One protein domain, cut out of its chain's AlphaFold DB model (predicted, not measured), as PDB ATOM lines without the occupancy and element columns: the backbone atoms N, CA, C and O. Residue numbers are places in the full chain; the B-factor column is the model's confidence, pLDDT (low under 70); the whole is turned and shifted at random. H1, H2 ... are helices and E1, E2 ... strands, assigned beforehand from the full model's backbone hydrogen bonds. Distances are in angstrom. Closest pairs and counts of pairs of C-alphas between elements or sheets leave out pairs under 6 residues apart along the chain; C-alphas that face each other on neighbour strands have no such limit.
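This is residues 233 to 316 of the 318 residues of an uncharacterized protein of Okeania sp. SIO2B3 (UniProt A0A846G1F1). One helix, H1, lies between two separate small hairpins, E3 with E4 on one side of it and E1 with E2 on the other, and a long loop reaches away beyond E1 and E2 as a thin arm with its tip round residue 262. This arm, which doubles back on itself with residues 257 to 258 paired to residues 267 to 268, makes the length of the model. The printed part has 84 residues with one named helix and four named strands, in the order E1, E2, H1, E3, E4; each two-stranded sheet, E1 - E2 and E3 - E4, is antiparallel. The class is mixed, helices and strands, with 35 residues, under half, in named elements. The whole is compact, with a radius of gyration of the C-alphas of 13.5 A, and it spans 42 by 30 by 19 A.

Begin at E3, residues 300 to 306, and E4, residues 309 to 315, an antiparallel hairpin with 158 degrees between its directions. Look for N 302 and O 313 at 2.9 A, and N 311 and O 304 at 2.8 A, within hydrogen-bond range. Go next to H1, residues 277 to 290, where every O i to N i+4 pair is within hydrogen-bond range. Its closest C-alphas to E3 are those of Ile 281 and Ala 306, 7.1 A apart; to E4, those of Thr 282 and Ala 313, 7.8 A. Then find E1, residues 239 to 241, whose closest C-alpha pair with H1 is Phe 239 and Thr 279, 7.4 A. E1 and E2, residues 247 to 250, form the other antiparallel hairpin, at 174 degrees, with N 240 and O 249 at 2.8 A. E1 and E2 are both apart from E3 and E4.

Find C-alpha 300 at (251.481, 279.741, 151.131); from there E3 runs 17.7 A to C-alpha 306. E4 runs 19.5 A from C-alpha 309 to C-alpha 315 at (247.276, 276.944, 150.336). H1 starts at C-alpha 277, (244.087, 264.773, 163.567), and runs 19.9 A to C-alpha 290. E1 measures 6.8 A from C-alpha 239 at (240.217, 269.923, 152.919), and E2 measures 7.7 A.

The two C-alphas farthest apart are those of Asp 263 and Ser 303, 42.5 A. The printed part has no cut. The link from E2 to H1, residues 251 to 276, is long; the link from H1 to E3 is short, and those within the two hairpins are tight. The mean pLDDT of the printed part is 84.6; look for values under 70 at residues 260, 262 to 264, 307 to 310, 312 and 314 to 316.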
ATOM      1  N   SER A 233     248.006 260.729 147.694       82.75
ATOM      2  CA  SER A 233     248.832 259.776 148.452       82.75
ATOM      3  C   SER A 233     248.058 259.231 149.667       82.75
ATOM      4  O   SER A 233     247.361 260.011 150.315       82.75
ATOM      5  N   PRO A 234     248.234 257.959 150.076       79.88
ATOM      6  CA  PRO A 234     247.606 257.414 151.285       79.88
ATOM      7  C   PRO A 234     247.881 258.208 152.574       79.88
ATOM      8  O   PRO A 234     247.133 258.098 153.542       79.88
ATOM      9  N   SER A 235     248.967 258.985 152.606       82.50
ATOM     10  CA  SER A 235     249.342 259.860 153.724       82.50
ATOM     11  C   SER A 235     248.935 261.327 153.540       82.50
ATOM     12  O   SER A 235     249.187 262.142 154.427       82.50
ATOM     13  N   GLY A 236     248.369 261.681 152.384       86.31
ATOM     14  CA  GLY A 236     247.935 263.030 152.049       86.31
ATOM     15  C   GLY A 236     246.447 263.236 152.313       86.31
ATOM     16  O   GLY A 236     245.667 262.292 152.402       86.31
ATOM     17  N   GLN A 237     246.050 264.498 152.427       91.88
ATOM     18  CA  GLN A 237     244.661 264.886 152.614       91.88
ATOM     19  C   GLN A 237     244.431 266.269 152.009       91.88
ATOM     20  O   GLN A 237     245.308 267.127 152.087       91.88
ATOM     21  N   VAL A 238     243.232 266.487 151.474       94.38
ATOM     22  CA  VAL A 238     242.754 267.801 151.042       94.38
ATOM     23  C   VAL A 238     241.514 268.156 151.845       94.38
ATOM     24  O   VAL A 238     240.647 267.317 152.087       94.38
ATOM     25  N   PHE A 239     241.416 269.403 152.282       95.25
ATOM     26  CA  PHE A 239     240.217 269.923 152.919       95.25
ATOM     27  C   PHE A 239     240.083 271.415 152.627       95.25
ATOM     28  O   PHE A 239     241.073 272.096 152.373       95.25
ATOM     29  N   LEU A 240     238.851 271.908 152.657       94.50
ATOM     30  CA  LEU A 240     238.503 273.295 152.371       94.50
ATOM     31  C   LEU A 240     237.938 273.935 153.630       94.50
ATOM     32  O   LEU A 240     237.044 273.370 154.264       94.50
ATOM     33  N   ILE A 241     238.436 275.116 153.978       93.00
ATOM     34  CA  ILE A 241     237.951 275.931 155.094       93.00
ATOM     35  C   ILE A 241     237.585 277.314 154.575       93.00
ATOM     36  O   ILE A 241     238.240 277.829 153.676       93.00
ATOM     37  N   GLU A 242     236.545 277.917 155.137       90.12
ATOM     38  CA  GLU A 242     236.258 279.331 154.883       90.12
ATOM     39  C   GLU A 242     237.073 280.229 155.839       90.12
ATOM     40  O   GLU A 242     237.530 279.740 156.880       90.12
ATOM     41  N   PRO A 243     237.197 281.544 155.567       89.81
ATOM     42  CA  PRO A 243     237.994 282.468 156.387       89.81
ATOM     43  C   PRO A 243     237.637 282.498 157.881       89.81
ATOM     44  O   PRO A 243     238.483 282.726 158.733       89.81
ATOM     45  N   SER A 244     236.389 282.207 158.245       90.81
ATOM     46  CA  SER A 244     235.968 282.137 159.653       90.81
ATOM     47  C   SER A 244     236.411 280.839 160.370       90.81
ATOM     48  O   SER A 244     236.132 280.647 161.558       90.81
ATOM     49  N   GLY A 245     237.065 279.914 159.657       92.88
ATOM     50  CA  GLY A 245     237.599 278.652 160.174       92.88
ATOM     51  C   GLY A 245     236.619 277.475 160.190       92.88
ATOM     52  O   GLY A 245     236.938 276.425 160.763       92.88
ATOM     53  N   TYR A 246     235.433 277.608 159.587       94.19
ATOM     54  CA  TYR A 246     234.523 276.474 159.392       94.19
ATOM     55  C   TYR A 246     234.938 275.616 158.199       94.19
ATOM     56  O   TYR A 246     235.330 276.121 157.148       94.19
ATOM     57  N   LEU A 247     234.812 274.303 158.366       94.19
ATOM     58  CA  LEU A 247     235.046 273.324 157.317       94.19
ATOM     59  C   LEU A 247     233.947 273.445 156.247       94.19
ATOM     60  O   LEU A 247     232.759 273.530 156.564       94.19
ATOM     61  N   ILE A 248     234.357 273.464 154.982       94.50
ATOM     62  CA  ILE A 248     233.490 273.450 153.795       94.50
ATOM     63  C   ILE A 248     233.419 272.040 153.212       94.50
ATOM     64  O   ILE A 248     232.340 271.583 152.843       94.50
ATOM     65  N   GLY A 249     234.543 271.323 153.196       94.38
ATOM     66  CA  GLY A 249     234.609 269.934 152.750       94.38
ATOM     67  C   GLY A 249     235.947 269.282 153.072       94.38
ATOM     68  O   GLY A 249     236.917 269.962 153.407       94.38
ATOM     69  N   SER A 250     236.000 267.955 152.986       95.31
ATOM     70  CA  SER A 250     237.213 267.167 153.228       95.31
ATOM     71  C   SER A 250     237.260 265.941 152.319       95.31
ATOM     72  O   SER A 250     236.225 265.327 152.053       95.31
ATOM     73  N   SER A 251     238.465 265.547 151.901       95.19
ATOM     74  CA  SER A 251     238.737 264.283 151.203       95.19
ATOM     75  C   SER A 251     238.674 263.061 152.131       95.19
ATOM     76  O   SER A 251     238.889 261.935 151.695       95.19
ATOM     77  N   THR A 252     238.413 263.259 153.425       93.44
ATOM     78  CA  THR A 252     238.197 262.178 154.396       93.44
ATOM     79  C   THR A 252     236.716 261.808 154.491       93.44
ATOM     80  O   THR A 252     235.849 262.388 153.834       93.44
ATOM     81  N   SER A 253     236.401 260.828 155.340       90.12
ATOM     82  CA  SER A 253     235.019 260.481 155.686       90.12
ATOM     83  C   SER A 253     234.352 261.485 156.636       90.12
ATOM     84  O   SER A 253     233.170 261.335 156.941       90.12
ATOM     85  N   GLU A 254     235.090 262.477 157.145       91.25
ATOM     86  CA  GLU A 254     234.542 263.481 158.054       91.25
ATOM     87  C   GLU A 254     233.684 264.493 157.291       91.25
ATOM     88  O   GLU A 254     234.103 265.061 156.284       91.25
ATOM     89  N   GLN A 255     232.474 264.725 157.793       88.62
ATOM     90  CA  GLN A 255     231.553 265.695 157.217       88.62
ATOM     91  C   GLN A 255     231.873 267.114 157.716       88.62
ATOM     92  O   GLN A 255     232.300 267.277 158.862       88.62
ATOM     93  N   PRO A 256     231.588 268.166 156.925       89.69
ATOM     94  CA  PRO A 256     231.782 269.563 157.329       89.69
ATOM     95  C   PRO A 256     230.787 270.049 158.397       89.69
ATOM     96  O   PRO A 256     230.662 271.247 158.665       89.69
ATOM     97  N   PHE A 257     230.063 269.125 159.024       88.00
ATOM     98  CA  PHE A 257     229.053 269.402 160.023       88.00
ATOM     99  C   PHE A 257     228.870 268.257 161.001       88.00
ATOM    100  O   PHE A 257     229.126 267.090 160.703       88.00
ATOM    101  N   LEU A 258     228.362 268.619 162.169       84.12
ATOM    102  CA  LEU A 258     227.855 267.692 163.157       84.12
ATOM    103  C   LEU A 258     226.361 267.484 162.885       84.12
ATOM    104  O   LEU A 258     225.623 268.475 162.813       84.12
ATOM    105  N   PRO A 259     225.896 266.236 162.710       74.50
ATOM    106  CA  PRO A 259     224.469 265.972 162.599       74.50
ATOM    107  C   PRO A 259     223.779 266.440 163.886       74.50
ATOM    108  O   PRO A 259     224.277 266.195 164.988       74.50
ATOM    109  N   GLY A 260     222.650 267.133 163.752       67.69
ATOM    110  CA  GLY A 260     221.848 267.504 164.914       67.69
ATOM    111  C   GLY A 260     221.216 266.271 165.564       67.69
ATOM    112  O   GLY A 260     221.036 265.230 164.925       67.69
ATOM    113  N   LYS A 261     220.895 266.355 166.858       71.19
ATOM    114  CA  LYS A 261     220.137 265.306 167.561       71.19
ATOM    115  C   LYS A 261     218.642 265.576 167.398       71.19
ATOM    116  O   LYS A 261     218.257 266.724 167.544       71.19
ATOM    117  N   LYS A 262     217.836 264.530 167.145       53.62
ATOM    118  CA  LYS A 262     216.351 264.508 167.220       53.62
ATOM    119  C   LYS A 262     215.705 265.900 167.044       53.62
ATOM    120  O   LYS A 262     215.348 266.527 168.032       53.62
ATOM    121  N   ASP A 263     215.614 266.345 165.789       56.78
ATOM    122  CA  ASP A 263     215.018 267.618 165.325       56.78
ATOM    123  C   ASP A 263     215.908 268.878 165.364       56.78
ATOM    124  O   ASP A 263     215.510 269.937 164.870       56.78
ATOM    125  N   GLU A 264     217.151 268.788 165.845       68.31
ATOM    126  CA  GLU A 264     218.125 269.876 165.707       68.31
ATOM    127  C   GLU A 264     218.746 269.930 164.301       68.31
ATOM    128  O   GLU A 264     219.051 268.913 163.675       68.31
ATOM    129  N   LYS A 265     218.978 271.149 163.799       73.94
ATOM    130  CA  LYS A 265     219.667 271.377 162.520       73.94
ATOM    131  C   LYS A 265     221.136 270.964 162.621       73.94
ATOM    132  O   LYS A 265     221.752 271.124 163.675       73.94
ATOM    133  N   ALA A 266     221.714 270.510 161.509       82.44
ATOM    134  CA  ALA A 266     223.142 270.232 161.452       82.44
ATOM    135  C   ALA A 266     223.956 271.487 161.806       82.44
ATOM    136  O   ALA A 266     223.653 272.603 161.371       82.44
ATOM    137  N   GLN A 267     224.992 271.314 162.619       87.50
ATOM    138  CA  GLN A 267     225.848 272.410 163.065       87.50
ATOM    139  C   GLN A 267     227.143 272.399 162.270       87.50
ATOM    140  O   GLN A 267     227.776 271.356 162.125       87.50
ATOM    141  N   ARG A 268     227.562 273.560 161.764       90.62
ATOM    142  CA  ARG A 268     228.823 273.678 161.022       90.62
ATOM    143  C   ARG A 268     230.007 273.287 161.906       90.62
ATOM    144  O   ARG A 268     230.076 273.687 163.067       90.62
ATOM    145  N   LEU A 269     230.956 272.538 161.350       92.62
ATOM    146  CA  LEU A 269     232.142 272.081 162.070       92.62
ATOM    147  C   LEU A 269     233.292 273.082 161.906       92.62
ATOM    148  O   LEU A 269     233.703 273.368 160.786       92.62
ATOM    149  N   GLN A 270     233.846 273.602 163.005       94.88
ATOM    150  CA  GLN A 270     235.122 274.323 162.933       94.88
ATOM    151  C   GLN A 270     236.263 273.342 162.668       94.88
ATOM    152  O   GLN A 270     236.392 272.343 163.377       94.88
ATOM    153  N   ALA A 271     237.137 273.647 161.708       95.56
ATOM    154  CA  ALA A 271     238.226 272.748 161.318       95.56
ATOM    155  C   ALA A 271     239.194 272.456 162.481       95.56
ATOM    156  O   ALA A 271     239.688 271.340 162.622       95.56
ATOM    157  N   LYS A 272     239.379 273.413 163.402       95.06
ATOM    158  CA  LYS A 272     240.173 273.239 164.634       95.06
ATOM    159  C   LYS A 272     239.577 272.243 165.646       95.06
ATOM    160  O   LYS A 272     240.261 271.877 166.599       95.06
ATOM    161  N   ASN A 273     238.321 271.835 165.451       95.38
ATOM    162  CA  ASN A 273     237.592 270.859 166.266       95.38
ATOM    163  C   ASN A 273     237.356 269.536 165.514       95.38
ATOM    164  O   ASN A 273     236.636 268.673 166.011       95.38
ATOM    165  N   SER A 274     237.948 269.376 164.327       95.62
ATOM    166  CA  SER A 274     237.871 268.152 163.527       95.62
ATOM    167  C   SER A 274     238.329 266.922 164.322       95.62
ATOM    168  O   SER A 274     239.269 266.975 165.127       95.62
ATOM    169  N   GLN A 275     237.663 265.792 164.101       94.31
ATOM    170  CA  GLN A 275     238.055 264.481 164.609       94.31
ATOM    171  C   GLN A 275     239.277 263.942 163.860       94.31
ATOM    172  O   GLN A 275     240.074 263.216 164.461       94.31
ATOM    173  N   ASN A 276     239.477 264.340 162.598       93.56
ATOM    174  CA  ASN A 276     240.696 264.047 161.857       93.56
ATOM    175  C   ASN A 276     241.900 264.815 162.457       93.56
ATOM    176  O   ASN A 276     241.913 266.050 162.481       93.56
ATOM    177  N   PRO A 277     242.954 264.115 162.923       92.44
ATOM    178  CA  PRO A 277     244.087 264.773 163.567       92.44
ATOM    179  C   PRO A 277     244.862 265.735 162.657       92.44
ATOM    180  O   PRO A 277     245.309 266.773 163.141       92.44
ATOM    181  N   LEU A 278     245.024 265.417 161.367       91.25
ATOM    182  CA  LEU A 278     245.768 266.261 160.427       91.25
ATOM    183  C   LEU A 278     245.010 267.554 160.129       91.25
ATOM    184  O   LEU A 278     245.606 268.625 160.233       91.25
ATOM    185  N   THR A 279     243.705 267.486 159.854       94.06
ATOM    186  CA  THR A 279     242.855 268.679 159.697       94.06
ATOM    187  C   THR A 279     242.901 269.543 160.943       94.06
ATOM    188  O   THR A 279     243.178 270.738 160.854       94.06
ATOM    189  N   ARG A 280     242.690 268.937 162.117       95.12
ATOM    190  CA  ARG A 280     242.664 269.657 163.389       95.12
ATOM    191  C   ARG A 280     243.970 270.395 163.666       95.12
ATOM    192  O   ARG A 280     243.938 271.583 163.978       95.12
ATOM    193  N   ILE A 281     245.106 269.704 163.561       93.56
ATOM    194  CA  ILE A 281     246.422 270.295 163.841       93.56
ATOM    195  C   ILE A 281     246.752 271.374 162.813       93.56
ATOM    196  O   ILE A 281     247.228 272.437 163.198       93.56
ATOM    197  N   THR A 282     246.466 271.134 161.532       93.12
ATOM    198  CA  THR A 282     246.713 272.123 160.474       93.12
ATOM    199  C   THR A 282     245.878 273.381 160.704       93.12
ATOM    200  O   THR A 282     246.418 274.480 160.705       93.12
ATOM    201  N   ALA A 283     244.582 273.237 160.994       93.75
ATOM    202  CA  ALA A 283     243.709 274.372 161.278       93.75
ATOM    203  C   ALA A 283     244.152 275.152 162.527       93.75
ATOM    204  O   ALA A 283     244.163 276.380 162.511       93.75
ATOM    205  N   GLN A 284     244.558 274.464 163.600       93.69
ATOM    206  CA  GLN A 284     245.102 275.116 164.798       93.69
ATOM    207  C   GLN A 284     246.416 275.847 164.505       93.69
ATOM    208  O   GLN A 284     246.607 276.961 164.985       93.69
ATOM    209  N   TYR A 285     247.302 275.251 163.703       92.94
ATOM    210  CA  TYR A 285     248.548 275.887 163.279       92.94
ATOM    211  C   TYR A 285     248.279 277.176 162.496       92.94
ATOM    212  O   TYR A 285     248.837 278.212 162.845       92.94
ATOM    213  N   LEU A 286     247.386 277.134 161.502       92.19
ATOM    214  CA  LEU A 286     247.038 278.304 160.691       92.19
ATOM    215  C   LEU A 286     246.417 279.420 161.541       92.19
ATOM    216  O   LEU A 286     246.843 280.565 161.444       92.19
ATOM    217  N   VAL A 287     245.476 279.088 162.431       91.56
ATOM    218  CA  VAL A 287     244.870 280.077 163.339       91.56
ATOM    219  C   VAL A 287     245.913 280.682 164.282       91.56
ATOM    220  O   VAL A 287     245.906 281.886 164.499       91.56
ATOM    221  N   ASN A 288     246.844 279.887 164.813       91.75
ATOM    222  CA  ASN A 288     247.901 280.408 165.684       91.75
ATOM    223  C   ASN A 288     248.921 281.274 164.930       91.75
ATOM    224  O   ASN A 288     249.501 282.178 165.525       91.75
ATOM    225  N   TYR A 289     249.171 280.975 163.653       90.88
ATOM    226  CA  TYR A 289     250.143 281.692 162.830       90.88
ATOM    227  C   TYR A 289     249.592 283.026 162.311       90.88
ATOM    228  O   TYR A 289     250.286 284.035 162.378       90.88
ATOM    229  N   PHE A 290     248.344 283.043 161.836       89.81
ATOM    230  CA  PHE A 290     247.719 284.229 161.239       89.81
ATOM    231  C   PHE A 290     246.830 285.024 162.199       89.81
ATOM    232  O   PHE A 290     246.565 286.200 161.961       89.81
ATOM    233  N   GLY A 291     246.333 284.402 163.270       86.81
ATOM    234  CA  GLY A 291     245.273 284.947 164.123       86.81
ATOM    235  C   GLY A 291     243.900 284.882 163.448       86.81
ATOM    236  O   GLY A 291     242.994 284.222 163.956       86.81
ATOM    237  N   ASP A 292     243.775 285.521 162.284       86.44
ATOM    238  CA  ASP A 292     242.588 285.526 161.428       86.44
ATOM    239  C   ASP A 292     242.927 284.938 160.050       86.44
ATOM    240  O   ASP A 292     243.847 285.393 159.371       86.44
ATOM    241  N   LEU A 293     242.181 283.912 159.626       89.12
ATOM    242  CA  LEU A 293     242.432 283.243 158.346       89.12
ATOM    243  C   LEU A 293     242.022 284.108 157.148       89.12
ATOM    244  O   LEU A 293     242.440 283.811 156.034       89.12
ATOM    245  N   SER A 294     241.265 285.193 157.351       86.94
ATOM    246  CA  SER A 294     240.995 286.170 156.290       86.94
ATOM    247  C   SER A 294     242.245 286.931 155.835       86.94
ATOM    248  O   SER A 294     242.189 287.635 154.833       86.94
ATOM    249  N   GLN A 295     243.348 286.848 156.588       87.12
ATOM    250  CA  GLN A 295     244.623 287.496 156.258       87.12
ATOM    251  C   GLN A 295     245.475 286.666 155.289       87.12
ATOM    252  O   GLN A 295     246.549 287.101 154.877       87.12
ATOM    253  N   ILE A 296     245.027 285.461 154.936       86.75
ATOM    254  CA  ILE A 296     245.687 284.622 153.940       86.75
ATOM    255  C   ILE A 296     245.250 285.137 152.568       86.75
ATOM    256  O   ILE A 296     244.158 284.818 152.119       86.75
ATOM    257  N   THR A 297     246.075 285.972 151.937       80.38
ATOM    258  CA  THR A 297     245.779 286.598 150.632       80.38
ATOM    259  C   THR A 297     246.598 286.026 149.478       80.38
ATOM    260  O   THR A 297     246.323 286.311 148.320       80.38
ATOM    261  N   GLU A 298     247.625 285.242 149.788       79.38
ATOM    262  CA  GLU A 298     248.549 284.663 148.816       79.38
ATOM    263  C   GLU A 298     248.738 283.181 149.111       79.38
ATOM    264  O   GLU A 298     248.619 282.744 150.261       79.38
ATOM    265  N   ALA A 299     249.081 282.426 148.073       81.69
ATOM    266  CA  ALA A 299     249.425 281.027 148.182       81.69
ATOM    267  C   ALA A 299     250.610 280.852 149.133       81.69
ATOM    268  O   ALA A 299     251.657 281.490 148.987       81.69
ATOM    269  N   GLN A 300     250.458 279.967 150.115       83.38
ATOM    270  CA  GLN A 300     251.481 279.741 151.131       83.38
ATOM    271  C   GLN A 300     251.811 278.270 151.275       83.38
ATOM    272  O   GLN A 300     250.945 277.402 151.175       83.38
ATOM    273  N   GLN A 301     253.076 278.002 151.589       81.62
ATOM    274  CA  GLN A 301     253.544 276.666 151.900       81.62
ATOM    275  C   GLN A 301     254.152 276.633 153.293       81.62
ATOM    276  O   GLN A 301     255.050 277.407 153.629       81.62
ATOM    277  N   PHE A 302     253.709 275.668 154.090       82.94
ATOM    278  CA  PHE A 302     254.201 275.472 155.442       82.94
ATOM    279  C   PHE A 302     254.786 274.091 155.598       82.94
ATOM    280  O   PHE A 302     254.311 273.108 155.037       82.94
ATOM    281  N   SER A 303     255.799 274.020 156.448       81.12
ATOM    282  CA  SER A 303     256.339 272.775 156.947       81.12
ATOM    283  C   SER A 303     256.356 272.863 158.466       81.12
ATOM    284  O   SER A 303     257.140 273.635 159.021       81.12
ATOM    285  N   PHE A 304     255.562 272.043 159.141       80.31
ATOM    286  CA  PHE A 304     255.482 272.046 160.601       80.31
ATOM    287  C   PHE A 304     255.489 270.624 161.162       80.31
ATOM    288  O   PHE A 304     255.293 269.636 160.453       80.31
ATOM    289  N   LYS A 305     255.775 270.506 162.458       80.06
ATOM    290  CA  LYS A 305     255.802 269.214 163.144       80.06
ATOM    291  C   LYS A 305     254.374 268.804 163.509       80.06
ATOM    292  O   LYS A 305     253.703 269.517 164.248       80.06
ATOM    293  N   ALA A 306     253.939 267.645 163.026       72.50
ATOM    294  CA  ALA A 306     252.667 267.021 163.370       72.50
ATOM    295  C   ALA A 306     252.956 265.656 164.014       72.50
ATOM    296  O   ALA A 306     253.324 264.697 163.337       72.50
ATOM    297  N   PHE A 307     252.828 265.569 165.342       69.56
ATOM    298  CA  PHE A 307     253.254 264.403 166.133       69.56
ATOM    299  C   PHE A 307     254.748 264.055 165.929       69.56
ATOM    300  O   PHE A 307     255.624 264.881 166.198       69.56
ATOM    301  N   PHE A 308     255.039 262.829 165.475       50.62
ATOM    302  CA  PHE A 308     256.375 262.332 165.128       50.62
ATOM    303  C   PHE A 308     256.767 262.627 163.670       50.62
ATOM    304  O   PHE A 308     257.877 262.293 163.264       50.62
ATOM    305  N   TRP A 309     255.884 263.262 162.892       53.81
ATOM    306  CA  TRP A 309     256.047 263.489 161.457       53.81
ATOM    307  C   TRP A 309     256.179 264.979 161.123       53.81
ATOM    308  O   TRP A 309     255.847 265.861 161.918       53.81
ATOM    309  N   ARG A 310     256.674 265.262 159.918       60.06
ATOM    310  CA  ARG A 310     256.685 266.597 159.317       60.06
ATOM    311  C   ARG A 310     255.499 266.681 158.360       60.06
ATOM    312  O   ARG A 310     255.418 265.876 157.438       60.06
ATOM    313  N   ALA A 311     254.587 267.614 158.599       70.44
ATOM    314  CA  ALA A 311     253.491 267.913 157.691       70.44
ATOM    315  C   ALA A 311     253.919 269.027 156.734       70.44
ATOM    316  O   ALA A 311     254.597 269.970 157.151       70.44
ATOM    317  N   ILE A 312     253.523 268.903 155.469       65.44
ATOM    318  CA  ILE A 312     253.638 269.959 154.465       65.44
ATOM    319  C   ILE A 312     252.216 270.317 154.047       65.44
ATOM    320  O   ILE A 312     251.455 269.423 153.677       65.44
ATOM    321  N   ALA A 313     251.874 271.597 154.135       72.00
ATOM    322  CA  ALA A 313     250.589 272.127 153.699       72.00
ATOM    323  C   ALA A 313     250.827 273.198 152.635       72.00
ATOM    324  O   ALA A 313     251.729 274.020 152.805       72.00
ATOM    325  N   SER A 314     250.005 273.182 151.590       67.88
ATOM    326  CA  SER A 314     249.948 274.217 150.559       67.88
ATOM    327  C   SER A 314     248.557 274.841 150.583       67.88
ATOM    328  O   SER A 314     247.564 274.126 150.723       67.88
ATOM    329  N   LEU A 315     248.499 276.164 150.490       68.75
ATOM    330  CA  LEU A 315     247.276 276.944 150.336       68.75
ATOM    331  C   LEU A 315     247.330 277.650 148.974       68.75
ATOM    332  O   LEU A 315     248.399 278.173 148.652       68.75
ATOM    333  N   PRO A 316     246.237 277.668 148.191       67.38
ATOM    334  CA  PRO A 316     246.145 278.477 146.975       67.38
ATOM    335  C   PRO A 316     246.067 279.974 147.302       67.38
ATOM    336  O   PRO A 316     245.982 280.363 148.472       67.38
TER     337      PRO A 316